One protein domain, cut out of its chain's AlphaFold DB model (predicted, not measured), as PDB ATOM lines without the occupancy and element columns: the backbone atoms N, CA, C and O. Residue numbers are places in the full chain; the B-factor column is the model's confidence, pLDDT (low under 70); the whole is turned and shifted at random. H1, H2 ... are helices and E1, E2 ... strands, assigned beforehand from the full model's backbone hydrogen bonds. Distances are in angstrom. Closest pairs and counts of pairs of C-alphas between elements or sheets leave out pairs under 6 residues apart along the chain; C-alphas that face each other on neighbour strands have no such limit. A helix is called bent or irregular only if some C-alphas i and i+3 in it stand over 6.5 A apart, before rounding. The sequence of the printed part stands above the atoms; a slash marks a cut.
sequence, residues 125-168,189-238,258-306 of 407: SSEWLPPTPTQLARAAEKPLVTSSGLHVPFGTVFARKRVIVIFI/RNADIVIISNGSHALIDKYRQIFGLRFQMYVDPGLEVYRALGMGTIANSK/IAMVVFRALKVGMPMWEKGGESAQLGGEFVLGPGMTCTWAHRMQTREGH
ATOM      1  N   SER A 125     -27.959 -24.983 -36.224       60.25
ATOM      2  CA  SER A 125     -26.603 -24.484 -36.338       60.25
ATOM      3  C   SER A 125     -25.780 -24.957 -35.139       60.25
ATOM      4  O   SER A 125     -26.261 -25.083 -34.012       60.25
ATOM      5  N   SER A 126     -24.483 -25.173 -35.369       76.75
ATOM      6  CA  SER A 126     -23.510 -25.554 -34.333       76.75
ATOM      7  C   SER A 126     -23.415 -24.561 -33.160       76.75
ATOM      8  O   SER A 126     -22.780 -24.852 -32.155       76.75
ATOM      9  N   GLU A 127     -24.002 -23.373 -33.303       89.12
ATOM     10  CA  GLU A 127     -24.126 -22.345 -32.271       89.12
ATOM     11  C   GLU A 127     -24.994 -22.812 -31.097       89.12
ATOM     12  O   GLU A 127     -24.542 -22.711 -29.956       89.12
ATOM     13  N   TRP A 128     -26.171 -23.381 -31.385       93.56
ATOM     14  CA  TRP A 128     -27.190 -23.751 -30.389       93.56
ATOM     15  C   TRP A 128     -27.150 -25.225 -29.979       93.56
ATOM     16  O   TRP A 128     -27.774 -25.630 -29.001       93.56
ATOM     17  N   LEU A 129     -26.416 -26.052 -30.728       92.88
ATOM     18  CA  LEU A 129     -26.358 -27.486 -30.468       92.88
ATOM     19  C   LEU A 129     -25.679 -27.766 -29.111       92.88
ATOM     20  O   LEU A 129     -24.533 -27.333 -28.916       92.88
ATOM     21  N   PRO A 130     -26.316 -28.498 -28.176       95.69
ATOM     22  CA  PRO A 130     -25.654 -28.931 -26.951       95.69
ATOM     23  C   PRO A 130     -24.349 -29.691 -27.251       95.69
ATOM     24  O   PRO A 130     -24.257 -30.374 -28.274       95.69
ATOM     25  N   PRO A 131     -23.308 -29.561 -26.407       96.19
ATOM     26  CA  PRO A 131     -22.083 -30.329 -26.570       96.19
ATOM     27  C   PRO A 131     -22.391 -31.829 -26.541       96.19
ATOM     28  O   PRO A 131     -23.260 -32.282 -25.793       96.19
ATOM     29  N   THR A 132     -21.652 -32.609 -27.327       95.75
ATOM     30  CA  THR A 132     -21.774 -34.072 -27.266       95.75
ATOM     31  C   THR A 132     -21.377 -34.581 -25.874       95.75
ATOM     32  O   THR A 132     -20.587 -33.919 -25.193       95.75
ATOM     33  N   PRO A 133     -21.839 -35.767 -25.437       96.12
ATOM     34  CA  PRO A 133     -21.471 -36.307 -24.125       96.12
ATOM     35  C   PRO A 133     -19.954 -36.363 -23.902       96.12
ATOM     36  O   PRO A 133     -19.457 -35.936 -22.863       96.12
ATOM     37  N   THR A 134     -19.190 -36.786 -24.914       95.75
ATOM     38  CA  THR A 134     -17.721 -36.802 -24.863       95.75
ATOM     39  C   THR A 134     -17.131 -35.396 -24.767       95.75
ATOM     40  O   THR A 134     -16.141 -35.179 -24.074       95.75
ATOM     41  N   GLN A 135     -17.716 -34.421 -25.466       96.19
ATOM     42  CA  GLN A 135     -17.277 -33.031 -25.396       96.19
ATOM     43  C   GLN A 135     -17.515 -32.437 -24.005       96.19
ATOM     44  O   GLN A 135     -16.618 -31.793 -23.462       96.19
ATOM     45  N   LEU A 136     -18.692 -32.682 -23.426       98.12
ATOM     46  CA  LEU A 136     -19.045 -32.220 -22.089       98.12
ATOM     47  C   LEU A 136     -18.176 -32.887 -21.015       98.12
ATOM     48  O   LEU A 136     -17.670 -32.183 -20.147       98.12
ATOM     49  N   ALA A 137     -17.923 -34.194 -21.120       98.00
ATOM     50  CA  ALA A 137     -17.025 -34.914 -20.216       98.00
ATOM     51  C   ALA A 137     -15.600 -34.334 -20.242       98.00
ATOM     52  O   ALA A 137     -15.061 -33.970 -19.201       98.00
ATOM     53  N   ARG A 138     -15.034 -34.120 -21.440       97.81
ATOM     54  CA  ARG A 138     -13.716 -33.475 -21.583       97.81
ATOM     55  C   ARG A 138     -13.683 -32.066 -21.004       97.81
ATOM     56  O   ARG A 138     -12.660 -31.672 -20.459       97.81
ATOM     57  N   ALA A 139     -14.758 -31.292 -21.165       98.31
ATOM     58  CA  ALA A 139     -14.855 -29.958 -20.582       98.31
ATOM     59  C   ALA A 139     -14.920 -30.031 -19.051       98.31
ATOM     60  O   ALA A 139     -14.259 -29.247 -18.381       98.31
ATOM     61  N   ALA A 140     -15.688 -30.975 -18.501       98.44
ATOM     62  CA  ALA A 140     -15.897 -31.147 -17.066       98.44
ATOM     63  C   ALA A 140     -14.604 -31.469 -16.296       98.44
ATOM     64  O   ALA A 140     -14.473 -31.081 -15.135       98.44
ATOM     65  N   GLU A 141     -13.645 -32.129 -16.942       98.38
ATOM     66  CA  GLU A 141     -12.321 -32.427 -16.380       98.38
ATOM     67  C   GLU A 141     -11.391 -31.205 -16.322       98.38
ATOM     68  O   GLU A 141     -10.395 -31.225 -15.600       98.38
ATOM     69  N   LYS A 142     -11.677 -30.136 -17.079       98.56
ATOM     70  CA  LYS A 142     -10.783 -28.976 -17.162       98.56
ATOM     71  C   LYS A 142     -10.828 -28.123 -15.895       98.56
ATOM     72  O   LYS A 142     -11.898 -27.970 -15.301       98.56
ATOM     73  N   PRO A 143      -9.686 -27.550 -15.477       98.38
ATOM     74  CA  PRO A 143      -9.627 -26.721 -14.291       98.38
ATOM     75  C   PRO A 143     -10.231 -25.339 -14.552       98.38
ATOM     76  O   PRO A 143      -9.978 -24.696 -15.568       98.38
ATOM     77  N   LEU A 144     -10.970 -24.857 -13.568       98.69
ATOM     78  CA  LEU A 144     -11.310 -23.459 -13.367       98.69
ATOM     79  C   LEU A 144     -10.518 -22.916 -12.184       98.69
ATOM     80  O   LEU A 144     -10.191 -23.662 -11.266       98.69
ATOM     81  N   VAL A 145     -10.268 -21.611 -12.175       98.62
ATOM     82  CA  VAL A 145      -9.594 -20.916 -11.076       98.62
ATOM     83  C   VAL A 145     -10.604 -20.061 -10.309       98.62
ATOM     84  O   VAL A 145     -11.360 -19.287 -10.902       98.62
ATOM     85  N   THR A 146     -10.641 -20.215  -8.987       98.38
ATOM     86  CA  THR A 146     -11.472 -19.418  -8.067       98.38
ATOM     87  C   THR A 146     -10.872 -18.029  -7.828       98.38
ATOM     88  O   THR A 146      -9.716 -17.787  -8.164       98.38
ATOM     89  N   SER A 147     -11.601 -17.116  -7.171       96.69
ATOM     90  CA  SER A 147     -11.044 -15.807  -6.770       96.69
ATOM     91  C   SER A 147      -9.792 -15.928  -5.894       96.69
ATOM     92  O   SER A 147      -8.856 -15.149  -6.061       96.69
ATOM     93  N   SER A 148      -9.719 -16.959  -5.049       96.94
ATOM     94  CA  SER A 148      -8.554 -17.260  -4.207       96.94
ATOM     95  C   SER A 148      -7.368 -17.877  -4.959       96.94
ATOM     96  O   SER A 148      -6.346 -18.150  -4.338       96.94
ATOM     97  N   GLY A 149      -7.488 -18.136  -6.266       96.56
ATOM     98  CA  GLY A 149      -6.441 -18.773  -7.069       96.56
ATOM     99  C   GLY A 149      -6.424 -20.304  -6.989       96.56
ATOM    100  O   GLY A 149      -5.502 -20.929  -7.505       96.56
ATOM    101  N   LEU A 150      -7.423 -20.931  -6.355       97.94
ATOM    102  CA  LEU A 150      -7.512 -22.392  -6.272       97.94
ATOM    103  C   LEU A 150      -8.087 -22.980  -7.557       97.94
ATOM    104  O   LEU A 150      -8.963 -22.385  -8.180       97.94
ATOM    105  N   HIS A 151      -7.634 -24.179  -7.911       98.12
ATOM    106  CA  HIS A 151      -8.122 -24.900  -9.078       98.12
ATOM    107  C   HIS A 151      -9.248 -25.866  -8.695       98.12
ATOM    108  O   HIS A 151      -9.096 -26.669  -7.777       98.12
ATOM    109  N   VAL A 152     -10.365 -25.813  -9.421       98.12
ATOM    110  CA  VAL A 152     -11.509 -26.723  -9.264       98.12
ATOM    111  C   VAL A 152     -11.931 -27.280 -10.627       98.12
ATOM    112  O   VAL A 152     -11.943 -26.525 -11.596       98.12
ATOM    113  N   PRO A 153     -12.293 -28.568 -10.762       98.56
ATOM    114  CA  PRO A 153     -12.767 -29.096 -12.041       98.56
ATOM    115  C   PRO A 153     -14.093 -28.450 -12.453       98.56
ATOM    116  O   PRO A 153     -15.000 -28.316 -11.626       98.56
ATOM    117  N   PHE A 154     -14.248 -28.109 -13.732       98.75
ATOM    118  CA  PHE A 154     -15.459 -27.475 -14.258       98.75
ATOM    119  C   PHE A 154     -16.728 -28.284 -13.961       98.75
ATOM    120  O   PHE A 154     -17.753 -27.712 -13.601       98.75
ATOM    121  N   GLY A 155     -16.653 -29.616 -14.020       98.25
ATOM    122  CA  GLY A 155     -17.780 -30.508 -13.740       98.25
ATOM    123  C   GLY A 155     -18.388 -30.323 -12.349       98.25
ATOM    124  O   GLY A 155     -19.587 -30.521 -12.162       98.25
ATOM    125  N   THR A 156     -17.591 -29.878 -11.371       98.25
ATOM    126  CA  THR A 156     -18.073 -29.641 -10.001       98.25
ATOM    127  C   THR A 156     -19.102 -28.514  -9.924       98.25
ATOM    128  O   THR A 156     -19.948 -28.527  -9.031       98.25
ATOM    129  N   VAL A 157     -19.092 -27.588 -10.892       98.12
ATOM    130  CA  VAL A 157     -20.005 -26.438 -10.954       98.12
ATOM    131  C   VAL A 157     -21.466 -26.877 -11.068       98.12
ATOM    132  O   VAL A 157     -22.336 -26.262 -10.456       98.12
ATOM    133  N   PHE A 158     -21.736 -27.944 -11.819       98.12
ATOM    134  CA  PHE A 158     -23.088 -28.387 -12.178       98.12
ATOM    135  C   PHE A 158     -23.370 -29.851 -11.792       98.12
ATOM    136  O   PHE A 158     -24.409 -30.407 -12.137       98.12
ATOM    137  N   ALA A 159     -22.479 -30.488 -11.025       97.56
ATOM    138  CA  ALA A 159     -22.615 -31.894 -10.643       97.56
ATOM    139  C   ALA A 159     -23.922 -32.194  -9.888       97.56
ATOM    140  O   ALA A 159     -24.556 -33.215 -10.136       97.56
ATOM    141  N   ARG A 160     -24.333 -31.309  -8.970       97.06
ATOM    142  CA  ARG A 160     -25.456 -31.560  -8.043       97.06
ATOM    143  C   ARG A 160     -26.754 -30.844  -8.398       97.06
ATOM    144  O   ARG A 160     -27.791 -31.171  -7.836       97.06
ATOM    145  N   LYS A 161     -26.704 -29.842  -9.274       96.00
ATOM    146  CA  LYS A 161     -27.838 -28.960  -9.563       96.00
ATOM    147  C   LYS A 161     -27.783 -28.460 -10.997       96.00
ATOM    148  O   LYS A 161     -26.718 -28.455 -11.610       96.00
ATOM    149  N   ARG A 162     -28.934 -28.023 -11.503       97.38
ATOM    150  CA  ARG A 162     -29.035 -27.328 -12.785       97.38
ATOM    151  C   ARG A 162     -28.496 -25.907 -12.621       97.38
ATOM    152  O   ARG A 162     -28.909 -25.204 -11.706       97.38
ATOM    153  N   VAL A 163     -27.570 -25.497 -13.479       98.38
ATOM    154  CA  VAL A 163     -26.868 -24.211 -13.409       98.38
ATOM    155  C   VAL A 163     -26.846 -23.559 -14.782       98.38
ATOM    156  O   VAL A 163     -26.522 -24.199 -15.783       98.38
ATOM    157  N   ILE A 164     -27.136 -22.262 -14.822       98.62
ATOM    158  CA  ILE A 164     -26.847 -21.424 -15.984       98.62
ATOM    159  C   ILE A 164     -25.381 -21.003 -15.894       98.62
ATOM    160  O   ILE A 164     -24.989 -20.282 -14.975       98.62
ATOM    161  N   VAL A 165     -24.565 -21.438 -16.846       98.81
ATOM    162  CA  VAL A 165     -23.153 -21.068 -16.935       98.81
ATOM    163  C   VAL A 165     -22.965 -20.059 -18.060       98.81
ATOM    164  O   VAL A 165     -23.209 -20.364 -19.226       98.81
ATOM    165  N   ILE A 166     -22.527 -18.853 -17.705       98.81
ATOM    166  CA  ILE A 166     -22.336 -17.725 -18.618       98.81
ATOM    167  C   ILE A 166     -20.840 -17.488 -18.795       98.81
ATOM    168  O   ILE A 166     -20.155 -17.052 -17.874       98.81
ATOM    169  N   PHE A 167     -20.332 -17.722 -19.996       98.75
ATOM    170  CA  PHE A 167     -18.965 -17.404 -20.379       98.75
ATOM    171  C   PHE A 167     -18.927 -16.003 -20.982       98.75
ATOM    172  O   PHE A 167     -19.432 -15.788 -22.082       98.75
ATOM    173  N   ILE A 168     -18.314 -15.044 -20.291       98.38
ATOM    174  CA  ILE A 168     -18.051 -13.717 -20.864       98.38
ATOM    175  C   ILE A 168     -16.777 -13.747 -21.708       98.38
ATOM    176  O   ILE A 168     -15.930 -14.622 -21.550       98.38
ATOM    177  N   ARG A 189     -33.011 -13.803  -7.199       88.12
ATOM    178  CA  ARG A 189     -32.025 -13.886  -6.093       88.12
ATOM    179  C   ARG A 189     -31.517 -15.294  -5.766       88.12
ATOM    180  O   ARG A 189     -30.379 -15.437  -5.328       88.12
ATOM    181  N   ASN A 190     -32.336 -16.298  -6.017       87.94
ATOM    182  CA  ASN A 190     -32.071 -17.713  -5.782       87.94
ATOM    183  C   ASN A 190     -31.659 -18.481  -7.052       87.94
ATOM    184  O   ASN A 190     -31.521 -19.696  -6.995       87.94
ATOM    185  N   ALA A 191     -31.484 -17.807  -8.192       93.12
ATOM    186  CA  ALA A 191     -31.073 -18.459  -9.429       93.12
ATOM    187  C   ALA A 191     -29.639 -19.004  -9.337       93.12
ATOM    188  O   ALA A 191     -28.705 -18.273  -8.990       93.12
ATOM    189  N   ASP A 192     -29.474 -20.267  -9.727       96.38
ATOM    190  CA  ASP A 192     -28.185 -20.936  -9.854       96.38
ATOM    191  C   ASP A 192     -27.478 -20.499 -11.141       96.38
ATOM    192  O   ASP A 192     -27.565 -21.144 -12.185       96.38
ATOM    193  N   ILE A 193     -26.787 -19.363 -11.063       98.06
ATOM    194  CA  ILE A 193     -25.998 -18.796 -12.160       98.06
ATOM    195  C   ILE A 193     -24.523 -18.758 -11.760       98.06
ATOM    196  O   ILE A 193     -24.170 -18.358 -10.646       98.06
ATOM    197  N   VAL A 194     -23.662 -19.144 -12.697       98.62
ATOM    198  CA  VAL A 194     -22.206 -19.068 -12.584       98.62
ATOM    199  C   VAL A 194     -21.650 -18.324 -13.785       98.62
ATOM    200  O   VAL A 194     -22.046 -18.584 -14.918       98.62
ATOM    201  N   ILE A 195     -20.720 -17.402 -13.546       98.75
ATOM    202  CA  ILE A 195     -20.069 -16.634 -14.610       98.75
ATOM    203  C   ILE A 195     -18.611 -17.075 -14.719       98.75
ATOM    204  O   ILE A 195     -17.910 -17.210 -13.718       98.75
ATOM    205  N   ILE A 196     -18.140 -17.281 -15.941       98.81
ATOM    206  CA  ILE A 196     -16.760 -17.653 -16.237       98.81
ATOM    207  C   ILE A 196     -16.164 -16.586 -17.150       98.81
ATOM    208  O   ILE A 196     -16.773 -16.184 -18.141       98.81
ATOM    209  N   SER A 197     -14.981 -16.094 -16.792       98.38
ATOM    210  CA  SER A 197     -14.149 -15.256 -17.661       98.38
ATOM    211  C   SER A 197     -12.846 -15.981 -17.996       98.38
ATOM    212  O   SER A 197     -12.599 -17.078 -17.517       98.38
ATOM    213  N   ASN A 198     -11.980 -15.370 -18.792       97.56
ATOM    214  CA  ASN A 198     -10.647 -15.885 -19.126       97.56
ATOM    215  C   ASN A 198      -9.517 -14.939 -18.684       97.56
ATOM    216  O   ASN A 198      -8.371 -15.084 -19.107       97.56
ATOM    217  N   GLY A 199      -9.846 -13.924 -17.881       94.75
ATOM    218  CA  GLY A 199      -8.865 -13.019 -17.297       94.75
ATOM    219  C   GLY A 199      -8.230 -13.559 -16.020       94.75
ATOM    220  O   GLY A 199      -8.410 -14.711 -15.638       94.75
ATOM    221  N   SER A 200      -7.488 -12.692 -15.340       95.69
ATOM    222  CA  SER A 200      -6.877 -12.983 -14.046       95.69
ATOM    223  C   SER A 200      -7.930 -13.197 -12.962       95.69
ATOM    224  O   SER A 200      -8.885 -12.424 -12.849       95.69
ATOM    225  N   HIS A 201      -7.723 -14.200 -12.109       97.50
ATOM    226  CA  HIS A 201      -8.608 -14.460 -10.975       97.50
ATOM    227  C   HIS A 201      -8.646 -13.288  -9.980       97.50
ATOM    228  O   HIS A 201      -9.675 -13.059  -9.349       97.50
ATOM    229  N   ALA A 202      -7.576 -12.481  -9.916       95.25
ATOM    230  CA  ALA A 202      -7.492 -11.282  -9.080       95.25
ATOM    231  C   ALA A 202      -8.534 -10.202  -9.443       95.25
ATOM    232  O   ALA A 202      -8.795  -9.290  -8.657       95.25
ATOM    233  N   LEU A 203      -9.150 -10.291 -10.630       94.31
ATOM    234  CA  LEU A 203     -10.220  -9.388 -11.057       94.31
ATOM    235  C   LEU A 203     -11.611  -9.839 -10.608       94.31
ATOM    236  O   LEU A 203     -12.520  -9.014 -10.643       94.31
ATOM    237  N   ILE A 204     -11.796 -11.092 -10.171       96.50
ATOM    238  CA  ILE A 204     -13.122 -11.637  -9.839       96.50
ATOM    239  C   ILE A 204     -13.827 -10.773  -8.786       96.50
ATOM    240  O   ILE A 204     -14.941 -10.307  -9.030       96.50
ATOM    241  N   ASP A 205     -13.187 -10.526  -7.642       95.00
ATOM    242  CA  ASP A 205     -13.847  -9.859  -6.512       95.00
ATOM    243  C   ASP A 205     -14.205  -8.408  -6.845       95.00
ATOM    244  O   ASP A 205     -15.331  -7.963  -6.609       95.00
ATOM    245  N   LYS A 206     -13.285  -7.692  -7.504       91.56
ATOM    246  CA  LYS A 206     -13.530  -6.325  -7.987       91.56
ATOM    247  C   LYS A 206     -14.659  -6.292  -9.009       91.56
ATOM    248  O   LYS A 206     -15.548  -5.451  -8.913       91.56
ATOM    249  N   TYR A 207     -14.658  -7.211  -9.970       93.44
ATOM    250  CA  TYR A 207     -15.692  -7.277 -10.998       93.44
ATOM    251  C   TYR A 207     -17.069  -7.538 -10.376       93.44
ATOM    252  O   TYR A 207     -18.030  -6.831 -10.676       93.44
ATOM    253  N   ARG A 208     -17.162  -8.474  -9.422       94.81
ATOM    254  CA  ARG A 208     -18.399  -8.719  -8.670       94.81
ATOM    255  C   ARG A 208     -18.878  -7.474  -7.931       94.81
ATOM    256  O   ARG A 208     -20.057  -7.143  -8.022       94.81
ATOM    257  N   GLN A 209     -17.974  -6.770  -7.254       91.69
ATOM    258  CA  GLN A 209     -18.292  -5.547  -6.517       91.69
ATOM    259  C   GLN A 209     -18.837  -4.442  -7.435       91.69
ATOM    260  O   GLN A 209     -19.855  -3.832  -7.121       91.69
ATOM    261  N   ILE A 210     -18.194  -4.205  -8.581       86.81
ATOM    262  CA  ILE A 210     -18.552  -3.127  -9.521       86.81
ATOM    263  C   ILE A 210     -19.961  -3.308 -10.085       86.81
ATOM    264  O   ILE A 210     -20.715  -2.342 -10.206       86.81
ATOM    265  N   PHE A 211     -20.316  -4.544 -10.436       88.44
ATOM    266  CA  PHE A 211     -21.599  -4.860 -11.062       88.44
ATOM    267  C   PHE A 211     -22.665  -5.320 -10.057       88.44
ATOM    268  O   PHE A 211     -23.783  -5.625 -10.463       88.44
ATOM    269  N   GLY A 212     -22.346  -5.373  -8.757       90.25
ATOM    270  CA  GLY A 212     -23.261  -5.872  -7.727       90.25
ATOM    271  C   GLY A 212     -23.638  -7.345  -7.926       90.25
ATOM    272  O   GLY A 212     -24.775  -7.740  -7.663       90.25
ATOM    273  N   LEU A 213     -22.710  -8.164  -8.433       92.56
ATOM    274  CA  LEU A 213     -22.966  -9.564  -8.767       92.56
ATOM    275  C   LEU A 213     -22.883 -10.450  -7.523       92.56
ATOM    276  O   LEU A 213     -21.838 -10.606  -6.888       92.56
ATOM    277  N   ARG A 214     -23.995 -11.122  -7.239       94.00
ATOM    278  CA  ARG A 214     -24.120 -12.145  -6.187       94.00
ATOM    279  C   ARG A 214     -23.791 -13.566  -6.658       94.00
ATOM    280  O   ARG A 214     -23.804 -14.492  -5.856       94.00
ATOM    281  N   PHE A 215     -23.536 -13.738  -7.949       95.56
ATOM    282  CA  PHE A 215     -23.272 -15.035  -8.567       95.56
ATOM    283  C   PHE A 215     -21.842 -15.490  -8.324       95.56
ATOM    284  O   PHE A 215     -20.937 -14.665  -8.184       95.56
ATOM    285  N   GLN A 216     -21.634 -16.805  -8.325       96.06
ATOM    286  CA  GLN A 216     -20.281 -17.339  -8.278       96.06
ATOM    287  C   GLN A 216     -19.556 -17.059  -9.590       96.06
ATOM    288  O   GLN A 216     -20.150 -17.109 -10.671       96.06
ATOM    289  N   MET A 217     -18.268 -16.753  -9.473       98.19
ATOM    290  CA  MET A 217     -17.406 -16.462 -10.608       98.19
ATOM    291  C   MET A 217     -16.135 -17.288 -10.545       98.19
ATOM    292  O   MET A 217     -15.552 -17.462  -9.476       98.19
ATOM    293  N   TYR A 218     -15.701 -17.728 -11.717       98.75
ATOM    294  CA  TYR A 218     -14.430 -18.400 -11.927       98.75
ATOM    295  C   TYR A 218     -13.732 -17.805 -13.146       98.75
ATOM    296  O   TYR A 218     -14.337 -17.067 -13.935       98.75
ATOM    297  N   VAL A 219     -12.466 -18.159 -13.328       98.75
ATOM    298  CA  VAL A 219     -11.756 -17.899 -14.577       98.75
ATOM    299  C   VAL A 219     -11.192 -19.176 -15.183       98.75
ATOM    300  O   VAL A 219     -10.811 -20.101 -14.473       98.75
ATOM    301  N   ASP A 220     -11.112 -19.205 -16.507       98.56
ATOM    302  CA  ASP A 220     -10.397 -20.193 -17.315       98.56
ATOM    303  C   ASP A 220      -9.306 -19.468 -18.126       98.56
ATOM    304  O   ASP A 220      -9.502 -19.166 -19.309       98.56
ATOM    305  N   PRO A 221      -8.158 -19.119 -17.507       96.94
ATOM    306  CA  PRO A 221      -7.109 -18.353 -18.178       96.94
ATOM    307  C   PRO A 221      -6.477 -19.107 -19.356       96.94
ATOM    308  O   PRO A 221      -5.955 -18.486 -20.279       96.94
ATOM    309  N   GLY A 222      -6.525 -20.446 -19.332       95.81
ATOM    310  CA  GLY A 222      -6.005 -21.326 -20.385       95.81
ATOM    311  C   GLY A 222      -6.987 -21.589 -21.532       95.81
ATOM    312  O   GLY A 222      -6.643 -22.301 -22.486       95.81
ATOM    313  N   LEU A 223      -8.204 -21.034 -21.450       97.56
ATOM    314  CA  LEU A 223      -9.283 -21.230 -22.421       97.56
ATOM    315  C   LEU A 223      -9.592 -22.715 -22.669       97.56
ATOM    316  O   LEU A 223      -9.984 -23.095 -23.775       97.56
ATOM    317  N   GLU A 224      -9.329 -23.588 -21.699       97.94
ATOM    318  CA  GLU A 224      -9.473 -25.030 -21.879       97.94
ATOM    319  C   GLU A 224     -10.943 -25.434 -21.950       97.94
ATOM    320  O   GLU A 224     -11.331 -26.183 -22.848       97.94
ATOM    321  N   VAL A 225     -11.769 -24.881 -21.060       98.56
ATOM    322  CA  VAL A 225     -13.223 -25.063 -21.050       98.56
ATOM    323  C   VAL A 225     -13.837 -24.351 -22.251       98.56
ATOM    324  O   VAL A 225     -14.676 -24.937 -22.938       98.56
ATOM    325  N   TYR A 226     -13.374 -23.133 -22.570       98.25
ATOM    326  CA  TYR A 226     -13.840 -22.398 -23.756       98.25
ATOM    327  C   TYR A 226     -13.672 -23.221 -25.037       98.25
ATOM    328  O   TYR A 226     -14.630 -23.422 -25.790       98.25
ATOM    329  N   ARG A 227     -12.463 -23.751 -25.260       96.62
ATOM    330  CA  ARG A 227     -12.152 -24.601 -26.415       96.62
ATOM    331  C   ARG A 227     -12.906 -25.923 -26.363       96.62
ATOM    332  O   ARG A 227     -13.463 -26.330 -27.380       96.62
ATOM    333  N   ALA A 228     -12.961 -26.576 -25.200       96.75
ATOM    334  CA  ALA A 228     -13.658 -27.848 -25.047       96.75
ATOM    335  C   ALA A 228     -15.145 -27.719 -25.390       96.75
ATOM    336  O   ALA A 228     -15.670 -28.573 -26.092       96.75
ATOM    337  N   LEU A 229     -15.810 -26.629 -24.999       96.94
ATOM    338  CA  LEU A 229     -17.215 -26.366 -25.328       96.94
ATOM    339  C   LEU A 229     -17.427 -25.777 -26.732       96.94
ATOM    340  O   LEU A 229     -18.569 -25.596 -27.152       96.94
ATOM    341  N   GLY A 230     -16.359 -25.541 -27.498       95.00
ATOM    342  CA  GLY A 230     -16.431 -25.086 -28.887       95.00
ATOM    343  C   GLY A 230     -16.703 -23.589 -29.053       95.00
ATOM    344  O   GLY A 230     -17.192 -23.177 -30.105       95.00
ATOM    345  N   MET A 231     -16.417 -22.767 -28.040       94.81
ATOM    346  CA  MET A 231     -16.504 -21.311 -28.168       94.81
ATOM    347  C   MET A 231     -15.364 -20.781 -29.043       94.81
ATOM    348  O   MET A 231     -14.189 -21.079 -28.825       94.81
ATOM    349  N   GLY A 232     -15.726 -19.997 -30.057       90.19
ATOM    350  CA  GLY A 232     -14.791 -19.511 -31.067       90.19
ATOM    351  C   GLY A 232     -14.037 -18.245 -30.668       90.19
ATOM    352  O   GLY A 232     -14.205 -17.676 -29.594       90.19
ATOM    353  N   THR A 233     -13.230 -17.757 -31.603       91.75
ATOM    354  CA  THR A 233     -12.639 -16.418 -31.554       91.75
ATOM    355  C   THR A 233     -13.274 -15.543 -32.627       91.75
ATOM    356  O   THR A 233     -13.893 -16.030 -33.577       91.75
ATOM    357  N   ILE A 234     -13.082 -14.231 -32.535       86.25
ATOM    358  CA  ILE A 234     -13.564 -13.276 -33.540       86.25
ATOM    359  C   ILE A 234     -13.019 -13.587 -34.945       86.25
ATOM    360  O   ILE A 234     -13.696 -13.308 -35.934       86.25
ATOM    361  N   ALA A 235     -11.814 -14.155 -35.045       79.44
ATOM    362  CA  ALA A 235     -11.211 -14.533 -36.324       79.44
ATOM    363  C   ALA A 235     -11.929 -15.725 -36.980       79.44
ATOM    364  O   ALA A 235     -12.097 -15.736 -38.199       79.44
ATOM    365  N   ASN A 236     -12.389 -16.679 -36.165       71.19
ATOM    366  CA  ASN A 236     -13.015 -17.929 -36.608       71.19
ATOM    367  C   ASN A 236     -14.546 -17.844 -36.679       71.19
ATOM    368  O   ASN A 236     -15.208 -18.772 -37.143       71.19
ATOM    369  N   SER A 237     -15.123 -16.735 -36.222       64.19
ATOM    370  CA  SER A 237     -16.540 -16.450 -36.391       64.19
ATOM    371  C   SER A 237     -16.902 -16.384 -37.879       64.19
ATOM    372  O   SER A 237     -16.301 -15.635 -38.654       64.19
ATOM    373  N   LYS A 238     -17.971 -17.095 -38.264       54.84
ATOM    374  CA  LYS A 238     -18.546 -17.110 -39.625       54.84
ATOM    375  C   LYS A 238     -19.060 -15.733 -40.102       54.84
ATOM    376  O   LYS A 238     -19.532 -15.592 -41.226       54.84
ATOM    377  N   ILE A 258     -20.283   2.725 -24.433       53.72
ATOM    378  CA  ILE A 258     -18.838   2.490 -24.272       53.72
ATOM    379  C   ILE A 258     -18.186   3.564 -23.384       53.72
ATOM    380  O   ILE A 258     -17.367   3.238 -22.524       53.72
ATOM    381  N   ALA A 259     -18.571   4.836 -23.532       47.50
ATOM    382  CA  ALA A 259     -18.028   5.925 -22.718       47.50
ATOM    383  C   ALA A 259     -18.441   5.827 -21.238       47.50
ATOM    384  O   ALA A 259     -17.613   6.050 -20.356       47.50
ATOM    385  N   MET A 260     -19.691   5.446 -20.954       52.59
ATOM    386  CA  MET A 260     -20.199   5.261 -19.588       52.59
ATOM    387  C   MET A 260     -19.481   4.110 -18.868       52.59
ATOM    388  O   MET A 260     -19.153   4.208 -17.685       52.59
ATOM    389  N   VAL A 261     -19.195   3.038 -19.602       53.41
ATOM    390  CA  VAL A 261     -18.530   1.832 -19.103       53.41
ATOM    391  C   VAL A 261     -17.045   2.083 -18.815       53.41
ATOM    392  O   VAL A 261     -16.563   1.751 -17.731       53.41
ATOM    393  N   VAL A 262     -16.336   2.778 -19.711       55.91
ATOM    394  CA  VAL A 262     -14.948   3.225 -19.474       55.91
ATOM    395  C   VAL A 262     -14.879   4.196 -18.293       55.91
ATOM    396  O   VAL A 262     -14.006   4.068 -17.436       55.91
ATOM    397  N   PHE A 263     -15.827   5.131 -18.190       55.09
ATOM    398  CA  PHE A 263     -15.883   6.079 -17.078       55.09
ATOM    399  C   PHE A 263     -16.127   5.382 -15.730       55.09
ATOM    400  O   PHE A 263     -15.518   5.749 -14.725       55.09
ATOM    401  N   ARG A 264     -16.956   4.329 -15.701       54.50
ATOM    402  CA  ARG A 264     -17.167   3.498 -14.504       54.50
ATOM    403  C   ARG A 264     -15.930   2.674 -14.150       54.50
ATOM    404  O   ARG A 264     -15.542   2.699 -12.989       54.50
ATOM    405  N   ALA A 265     -15.271   2.034 -15.121       54.06
ATOM    406  CA  ALA A 265     -14.033   1.273 -14.912       54.06
ATOM    407  C   ALA A 265     -12.888   2.134 -14.341       54.06
ATOM    408  O   ALA A 265     -12.153   1.689 -13.458       54.06
ATOM    409  N   LEU A 266     -12.784   3.389 -14.791       57.81
ATOM    410  CA  LEU A 266     -11.839   4.370 -14.253       57.81
ATOM    411  C   LEU A 266     -12.231   4.853 -12.848       57.81
ATOM    412  O   LEU A 266     -11.362   5.029 -11.998       57.81
ATOM    413  N   LYS A 267     -13.530   5.037 -12.576       54.59
ATOM    414  CA  LYS A 267     -14.031   5.508 -11.272       54.59
ATOM    415  C   LYS A 267     -13.877   4.474 -10.146       54.59
ATOM    416  O   LYS A 267     -13.775   4.863  -8.989       54.59
ATOM    417  N   VAL A 268     -13.848   3.183 -10.472       54.19
ATOM    418  CA  VAL A 268     -13.786   2.072  -9.499       54.19
ATOM    419  C   VAL A 268     -12.381   1.498  -9.285       54.19
ATOM    420  O   VAL A 268     -12.228   0.513  -8.567       54.19
ATOM    421  N   GLY A 269     -11.344   2.083  -9.899       54.88
ATOM    422  CA  GLY A 269      -9.959   1.655  -9.683       54.88
ATOM    423  C   GLY A 269      -9.691   0.213 -10.125       54.88
ATOM    424  O   GLY A 269      -8.953  -0.517  -9.450       54.88
ATOM    425  N   MET A 270     -10.300  -0.230 -11.237       59.91
ATOM    426  CA  MET A 270      -9.910  -1.519 -11.801       59.91
ATOM    427  C   MET A 270      -8.422  -1.459 -12.182       59.91
ATOM    428  O   MET A 270      -7.998  -0.513 -12.851       59.91
ATOM    429  N   PRO A 271      -7.611  -2.436 -11.747       60.03
ATOM    430  CA  PRO A 271      -6.179  -2.421 -11.980       60.03
ATOM    431  C   PRO A 271      -5.922  -2.628 -13.471       60.03
ATOM    432  O   PRO A 271      -5.967  -3.750 -13.961       60.03
ATOM    433  N   MET A 272      -5.662  -1.544 -14.205       60.50
ATOM    434  CA  MET A 272      -5.404  -1.577 -15.654       60.50
ATOM    435  C   MET A 272      -4.179  -2.431 -16.025       60.50
ATOM    436  O   MET A 272      -4.017  -2.803 -17.182       60.50
ATOM    437  N   TRP A 273      -3.319  -2.732 -15.047       64.25
ATOM    438  CA  TRP A 273      -2.165  -3.618 -15.191       64.25
ATOM    439  C   TRP A 273      -2.531  -5.107 -15.162       64.25
ATOM    440  O   TRP A 273      -1.728  -5.944 -15.571       64.25
ATOM    441  N   GLU A 274      -3.729  -5.455 -14.695       79.31
ATOM    442  CA  GLU A 274      -4.150  -6.840 -14.540       79.31
ATOM    443  C   GLU A 274      -4.699  -7.399 -15.860       79.31
ATOM    444  O   GLU A 274      -5.506  -6.770 -16.559       79.31
ATOM    445  N   LYS A 275      -4.273  -8.617 -16.215       85.88
ATOM    446  CA  LYS A 275      -4.671  -9.268 -17.470       85.88
ATOM    447  C   LYS A 275      -6.172  -9.543 -17.454       85.88
ATOM    448  O   LYS A 275      -6.628 -10.475 -16.802       85.88
ATOM    449  N   GLY A 276      -6.960  -8.772 -18.199       85.00
ATOM    450  CA  GLY A 276      -8.411  -8.991 -18.228       85.00
ATOM    451  C   GLY A 276      -8.881 -10.113 -19.134       85.00
ATOM    452  O   GLY A 276     -10.083 -10.353 -19.155       85.00
ATOM    453  N   GLY A 277      -7.967 -10.776 -19.843       92.88
ATOM    454  CA  GLY A 277      -8.249 -11.951 -20.663       92.88
ATOM    455  C   GLY A 277      -7.966 -11.757 -22.149       92.88
ATOM    456  O   GLY A 277      -7.602 -10.664 -22.593       92.88
ATOM    457  N   GLU A 278      -8.127 -12.832 -22.918       93.12
ATOM    458  CA  GLU A 278      -7.902 -12.833 -24.363       93.12
ATOM    459  C   GLU A 278      -9.027 -12.077 -25.083       93.12
ATOM    460  O   GLU A 278     -10.177 -12.516 -25.139       93.12
ATOM    461  N   SER A 279      -8.692 -10.926 -25.666       90.94
ATOM    462  CA  SER A 279      -9.672 -10.056 -26.321       90.94
ATOM    463  C   SER A 279     -10.290 -10.681 -27.576       90.94
ATOM    464  O   SER A 279     -11.422 -10.348 -27.931       90.94
ATOM    465  N   ALA A 280      -9.593 -11.599 -28.250       92.06
ATOM    466  CA  ALA A 280     -10.109 -12.287 -29.427       92.06
ATOM    467  C   ALA A 280     -11.187 -13.334 -29.088       92.06
ATOM    468  O   ALA A 280     -11.967 -13.701 -29.973       92.06
ATOM    469  N   GLN A 281     -11.246 -13.804 -27.839       96.44
ATOM    470  CA  GLN A 281     -12.152 -14.864 -27.406       96.44
ATOM    471  C   GLN A 281     -13.622 -14.411 -27.456       96.44
ATOM    472  O   GLN A 281     -13.967 -13.271 -27.113       96.44
ATOM    473  N   LEU A 282     -14.496 -15.316 -27.904       96.75
ATOM    474  CA  LEU A 282     -15.949 -15.195 -27.800       96.75
ATOM    475  C   LEU A 282     -16.475 -16.030 -26.623       96.75
ATOM    476  O   LEU A 282     -15.838 -16.992 -26.200       96.75
ATOM    477  N   GLY A 283     -17.619 -15.628 -26.082       97.44
ATOM    478  CA  GLY A 283     -18.275 -16.287 -24.956       97.44
ATOM    479  C   GLY A 283     -19.452 -17.164 -25.380       97.44
ATOM    480  O   GLY A 283     -19.548 -17.601 -26.531       97.44
ATOM    481  N   GLY A 284     -20.370 -17.389 -24.447       97.75
ATOM    482  CA  GLY A 284     -21.575 -18.184 -24.654       97.75
ATOM    483  C   GLY A 284     -22.316 -18.462 -23.352       97.75
ATOM    484  O   GLY A 284     -21.876 -18.069 -22.272       97.75
ATOM    485  N   GLU A 285     -23.433 -19.163 -23.452       98.44
ATOM    486  CA  GLU A 285     -24.313 -19.489 -22.339       98.44
ATOM    487  C   GLU A 285     -24.724 -20.957 -22.436       98.44
ATOM    488  O   GLU A 285     -24.998 -21.476 -23.514       98.44
ATOM    489  N   PHE A 286     -24.763 -21.646 -21.301       98.56
ATOM    490  CA  PHE A 286     -25.111 -23.060 -21.235       98.56
ATOM    491  C   PHE A 286     -26.025 -23.308 -20.046       98.56
ATOM    492  O   PHE A 286     -25.831 -22.727 -18.980       98.56
ATOM    493  N   VAL A 287     -26.988 -24.210 -20.205       98.44
ATOM    494  CA  VAL A 287     -27.774 -24.742 -19.090       98.44
ATOM    495  C   VAL A 287     -27.298 -26.164 -18.831       98.44
ATOM    496  O   VAL A 287     -27.605 -27.081 -19.599       98.44
ATOM    497  N   LEU A 288     -26.504 -26.318 -17.772       98.56
ATOM    498  CA  LEU A 288     -25.794 -27.545 -17.423       98.56
ATOM    499  C   LEU A 288     -26.359 -28.177 -16.159       98.56
ATOM    500  O   LEU A 288     -26.832 -27.480 -15.264       98.56
ATOM    501  N   GLY A 289     -26.228 -29.491 -16.059       97.31
ATOM    502  CA  GLY A 289     -26.570 -30.255 -14.874       97.31
ATOM    503  C   GLY A 289     -28.078 -30.418 -14.614       97.31
ATOM    504  O   GLY A 289     -28.917 -29.870 -15.335       97.31
ATOM    505  N   PRO A 290     -28.434 -31.155 -13.545       97.31
ATOM    506  CA  PRO A 290     -27.513 -31.887 -12.669       97.31
ATOM    507  C   PRO A 290     -26.781 -33.025 -13.403       97.31
ATOM    508  O   PRO A 290     -27.259 -33.553 -14.410       97.31
ATOM    509  N   GLY A 291     -25.598 -33.392 -12.911       95.81
ATOM    510  CA  GLY A 291     -24.744 -34.408 -13.531       95.81
ATOM    511  C   GLY A 291     -24.175 -33.992 -14.892       95.81
ATOM    512  O   GLY A 291     -24.118 -32.814 -15.228       95.81
ATOM    513  N   MET A 292     -23.735 -34.964 -15.695       97.00
ATOM    514  CA  MET A 292     -23.089 -34.727 -16.996       97.00
ATOM    515  C   MET A 292     -24.108 -34.426 -18.108       97.00
ATOM    516  O   MET A 292     -24.163 -35.113 -19.126       97.00
ATOM    517  N   THR A 293     -24.953 -33.417 -17.897       97.44
ATOM    518  CA  THR A 293     -26.053 -33.060 -18.798       97.44
ATOM    519  C   THR A 293     -25.945 -31.609 -19.258       97.44
ATOM    520  O   THR A 293     -25.494 -30.730 -18.525       97.44
ATOM    521  N   CYS A 294     -26.356 -31.351 -20.497       98.00
ATOM    522  CA  CYS A 294     -26.510 -30.008 -21.044       98.00
ATOM    523  C   CYS A 294     -27.835 -29.952 -21.799       98.00
ATOM    524  O   CYS A 294     -27.962 -30.553 -22.862       98.00
ATOM    525  N   THR A 295     -28.824 -29.243 -21.255       96.88
ATOM    526  CA  THR A 295     -30.161 -29.160 -21.868       96.88
ATOM    527  C   THR A 295     -30.243 -28.083 -22.941       96.88
ATOM    528  O   THR A 295     -31.112 -28.135 -23.802       96.88
ATOM    529  N   TRP A 296     -29.364 -27.083 -22.872       97.50
ATOM    530  CA  TRP A 296     -29.362 -25.957 -23.794       97.50
ATOM    531  C   TRP A 296     -27.972 -25.331 -23.870       97.50
ATOM    532  O   TRP A 296     -27.258 -25.280 -22.865       97.50
ATOM    533  N   ALA A 297     -27.596 -24.855 -25.052       97.56
ATOM    534  CA  ALA A 297     -26.318 -24.211 -25.295       97.56
ATOM    535  C   ALA A 297     -26.475 -23.058 -26.281       97.56
ATOM    536  O   ALA A 297     -27.299 -23.108 -27.189       97.56
ATOM    537  N   HIS A 298     -25.608 -22.069 -26.138       97.38
ATOM    538  CA  HIS A 298     -25.425 -20.988 -27.079       97.38
ATOM    539  C   HIS A 298     -23.962 -20.557 -27.092       97.38
ATOM    540  O   HIS A 298     -23.324 -20.404 -26.050       97.38
ATOM    541  N   ARG A 299     -23.411 -20.357 -28.288       96.38
ATOM    542  CA  ARG A 299     -22.022 -19.929 -28.493       96.38
ATOM    543  C   ARG A 299     -22.020 -18.650 -29.302       96.38
ATOM    544  O   ARG A 299     -22.383 -18.681 -30.477       96.38
ATOM    545  N   MET A 300     -21.534 -17.561 -28.715       94.81
ATOM    546  CA  MET A 300     -21.533 -16.256 -29.370       94.81
ATOM    547  C   MET A 300     -20.857 -16.339 -30.745       94.81
ATOM    548  O   MET A 300     -19.716 -16.792 -30.867       94.81
ATOM    549  N   GLN A 301     -21.536 -15.847 -31.783       92.12
ATOM    550  CA  GLN A 301     -20.947 -15.712 -33.118       92.12
ATOM    551  C   GLN A 301     -20.310 -14.339 -33.336       92.12
ATOM    552  O   GLN A 301     -19.481 -14.193 -34.223       92.12
ATOM    553  N   THR A 302     -20.636 -13.313 -32.553       90.56
ATOM    554  CA  THR A 302     -20.013 -11.978 -32.648       90.56
ATOM    555  C   THR A 302     -19.697 -11.432 -31.261       90.56
ATOM    556  O   THR A 302     -19.983 -12.079 -30.260       90.56
ATOM    557  N   ARG A 303     -19.093 -10.239 -31.173       88.62
ATOM    558  CA  ARG A 303     -18.753  -9.619 -29.880       88.62
ATOM    559  C   ARG A 303     -19.989  -9.229 -29.070       88.62
ATOM    560  O   ARG A 303     -19.909  -9.176 -27.849       88.62
ATOM    561  N   GLU A 304     -21.082  -8.946 -29.766       86.12
ATOM    562  CA  GLU A 304     -22.391  -8.536 -29.257       86.12
ATOM    563  C   GLU A 304     -23.339  -9.728 -29.073       86.12
ATOM    564  O   GLU A 304     -24.440  -9.563 -28.565       86.12
ATOM    565  N   GLY A 305     -22.937 -10.919 -29.518       90.12
ATOM    566  CA  GLY A 305     -23.828 -12.060 -29.685       90.12
ATOM    567  C   GLY A 305     -24.088 -12.850 -28.413       90.12
ATOM    568  O   GLY A 305     -24.114 -14.061 -28.521       90.12
ATOM    569  N   HIS A 306     -24.197 -12.217 -27.242       96.06
ATOM    570  CA  HIS A 306     -24.738 -12.868 -26.041       96.06
ATOM    571  C   HIS A 306     -26.253 -13.056 -26.210       96.06
ATOM    572  O   HIS A 306     -26.918 -12.193 -26.788       96.06
TER     573      HIS A 306
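AT A GLANCE: This is residues 125 to 168, 189 to 238 and 258 to 306 of the 407 residues of an uncharacterized protein of Armillaria solidipes (UniProt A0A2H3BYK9). A twisted sheet of five strands is backed at its E5 edge by H3, while the short helices H1, H2 and H4 and the small hairpin E1-E2 gather on the side of the sheet away from H3. H5 lies far out beyond H3, and its residues 258 to 263 stick out. The printed part has 143 residues, with five named helices and seven named strands in the order H1 E1 E2 H2 E3 E4 H3 E5 H4 H5 E6 E7. The sheet, E5 E4 E3 E6 E7, is mixed; the class is mixed, helices and strands, with under half of the residues in named elements. The whole is compact, with a radius of gyration of the C-alphas of 15.0 A and spans of 44 by 34 by 28 A.

HOW THE PARTS SIT: Start at the inner strand E4, residues 193 to 197. E3, residues 163 to 167, is its parallel neighbour, with N 194 and O 164 2.9 A apart. E5, residues 216 to 219, is its other parallel neighbour and an edge strand; look at N 195 and O 216, 2.9 A apart. E6, residues 284 to 288, is antiparallel to E3, N 165 to O 286 being 2.8 A, and forms a hairpin with the edge strand E7, residues 294 to 299, where N 285 and O 298 are 2.9 A apart. H3, residues 201 to 211, is on one face of the sheet, over E5, at a height over the sheet of 9.5 A; its closest C-alphas to E5 are those of His 201 and Val 219, 5.9 A. E4, H3 and E5 make a strand-helix-strand unit, two parallel neighbour strands with a helix between, and its crossover is right-handed. H3 is irregular, C-alphas 202 and 205 being 7.0 A apart. H2, residues 154 to 157, and H4, residues 224 to 228, only graze the sheet. H1, residues 133 to 140, touches both: Ala 140 and Gly 155 are the closest C-alphas with H2, 3.9 A, and Ala 139 and Ala 228 with H4, 5.1 A. E1, residues 143 to 145, and E2, residues 151 to 153, are an antiparallel hairpin, N 144 to O 152 being 2.8 A. H5, residues 258 to 267, is apart from H3, but only just, the closest C-alphas being 8.3 A apart. Every O i to N i+4 pair is within hydrogen-bond range in H1, H4 and H5, and 5 of 7 are in H3; H2 is too short for such a pair.

IN THESE COORDINATES: Find C-alpha 133 at (-21.471, -36.307, -24.125), where H1 begins. H3 runs 16.2 A from C-alpha 201 at (-8.608, -14.460, -10.975), and H5 runs 14.2 A. E4 spans 13.5 A, E6 12.6 A and E3 12.5 A. E7 spans 13.3 A and ends at C-alpha 299, (-22.022, -19.929, -28.493).

THE WHOLE: The C-alphas of Thr 134 and Lys 267 are the two farthest apart, 44.6 A. Residues 169 to 188 and 239 to 257 are not printed, with gaps of 20.3 A from C-alpha 168 to 189 and 24.9 A from C-alpha 238 to 258. The link from H5 to E6 is long, 16 residues. The mean pLDDT of the printed part is 89.9; residues 125, 237 to 238 and 258 to 273 are under 70.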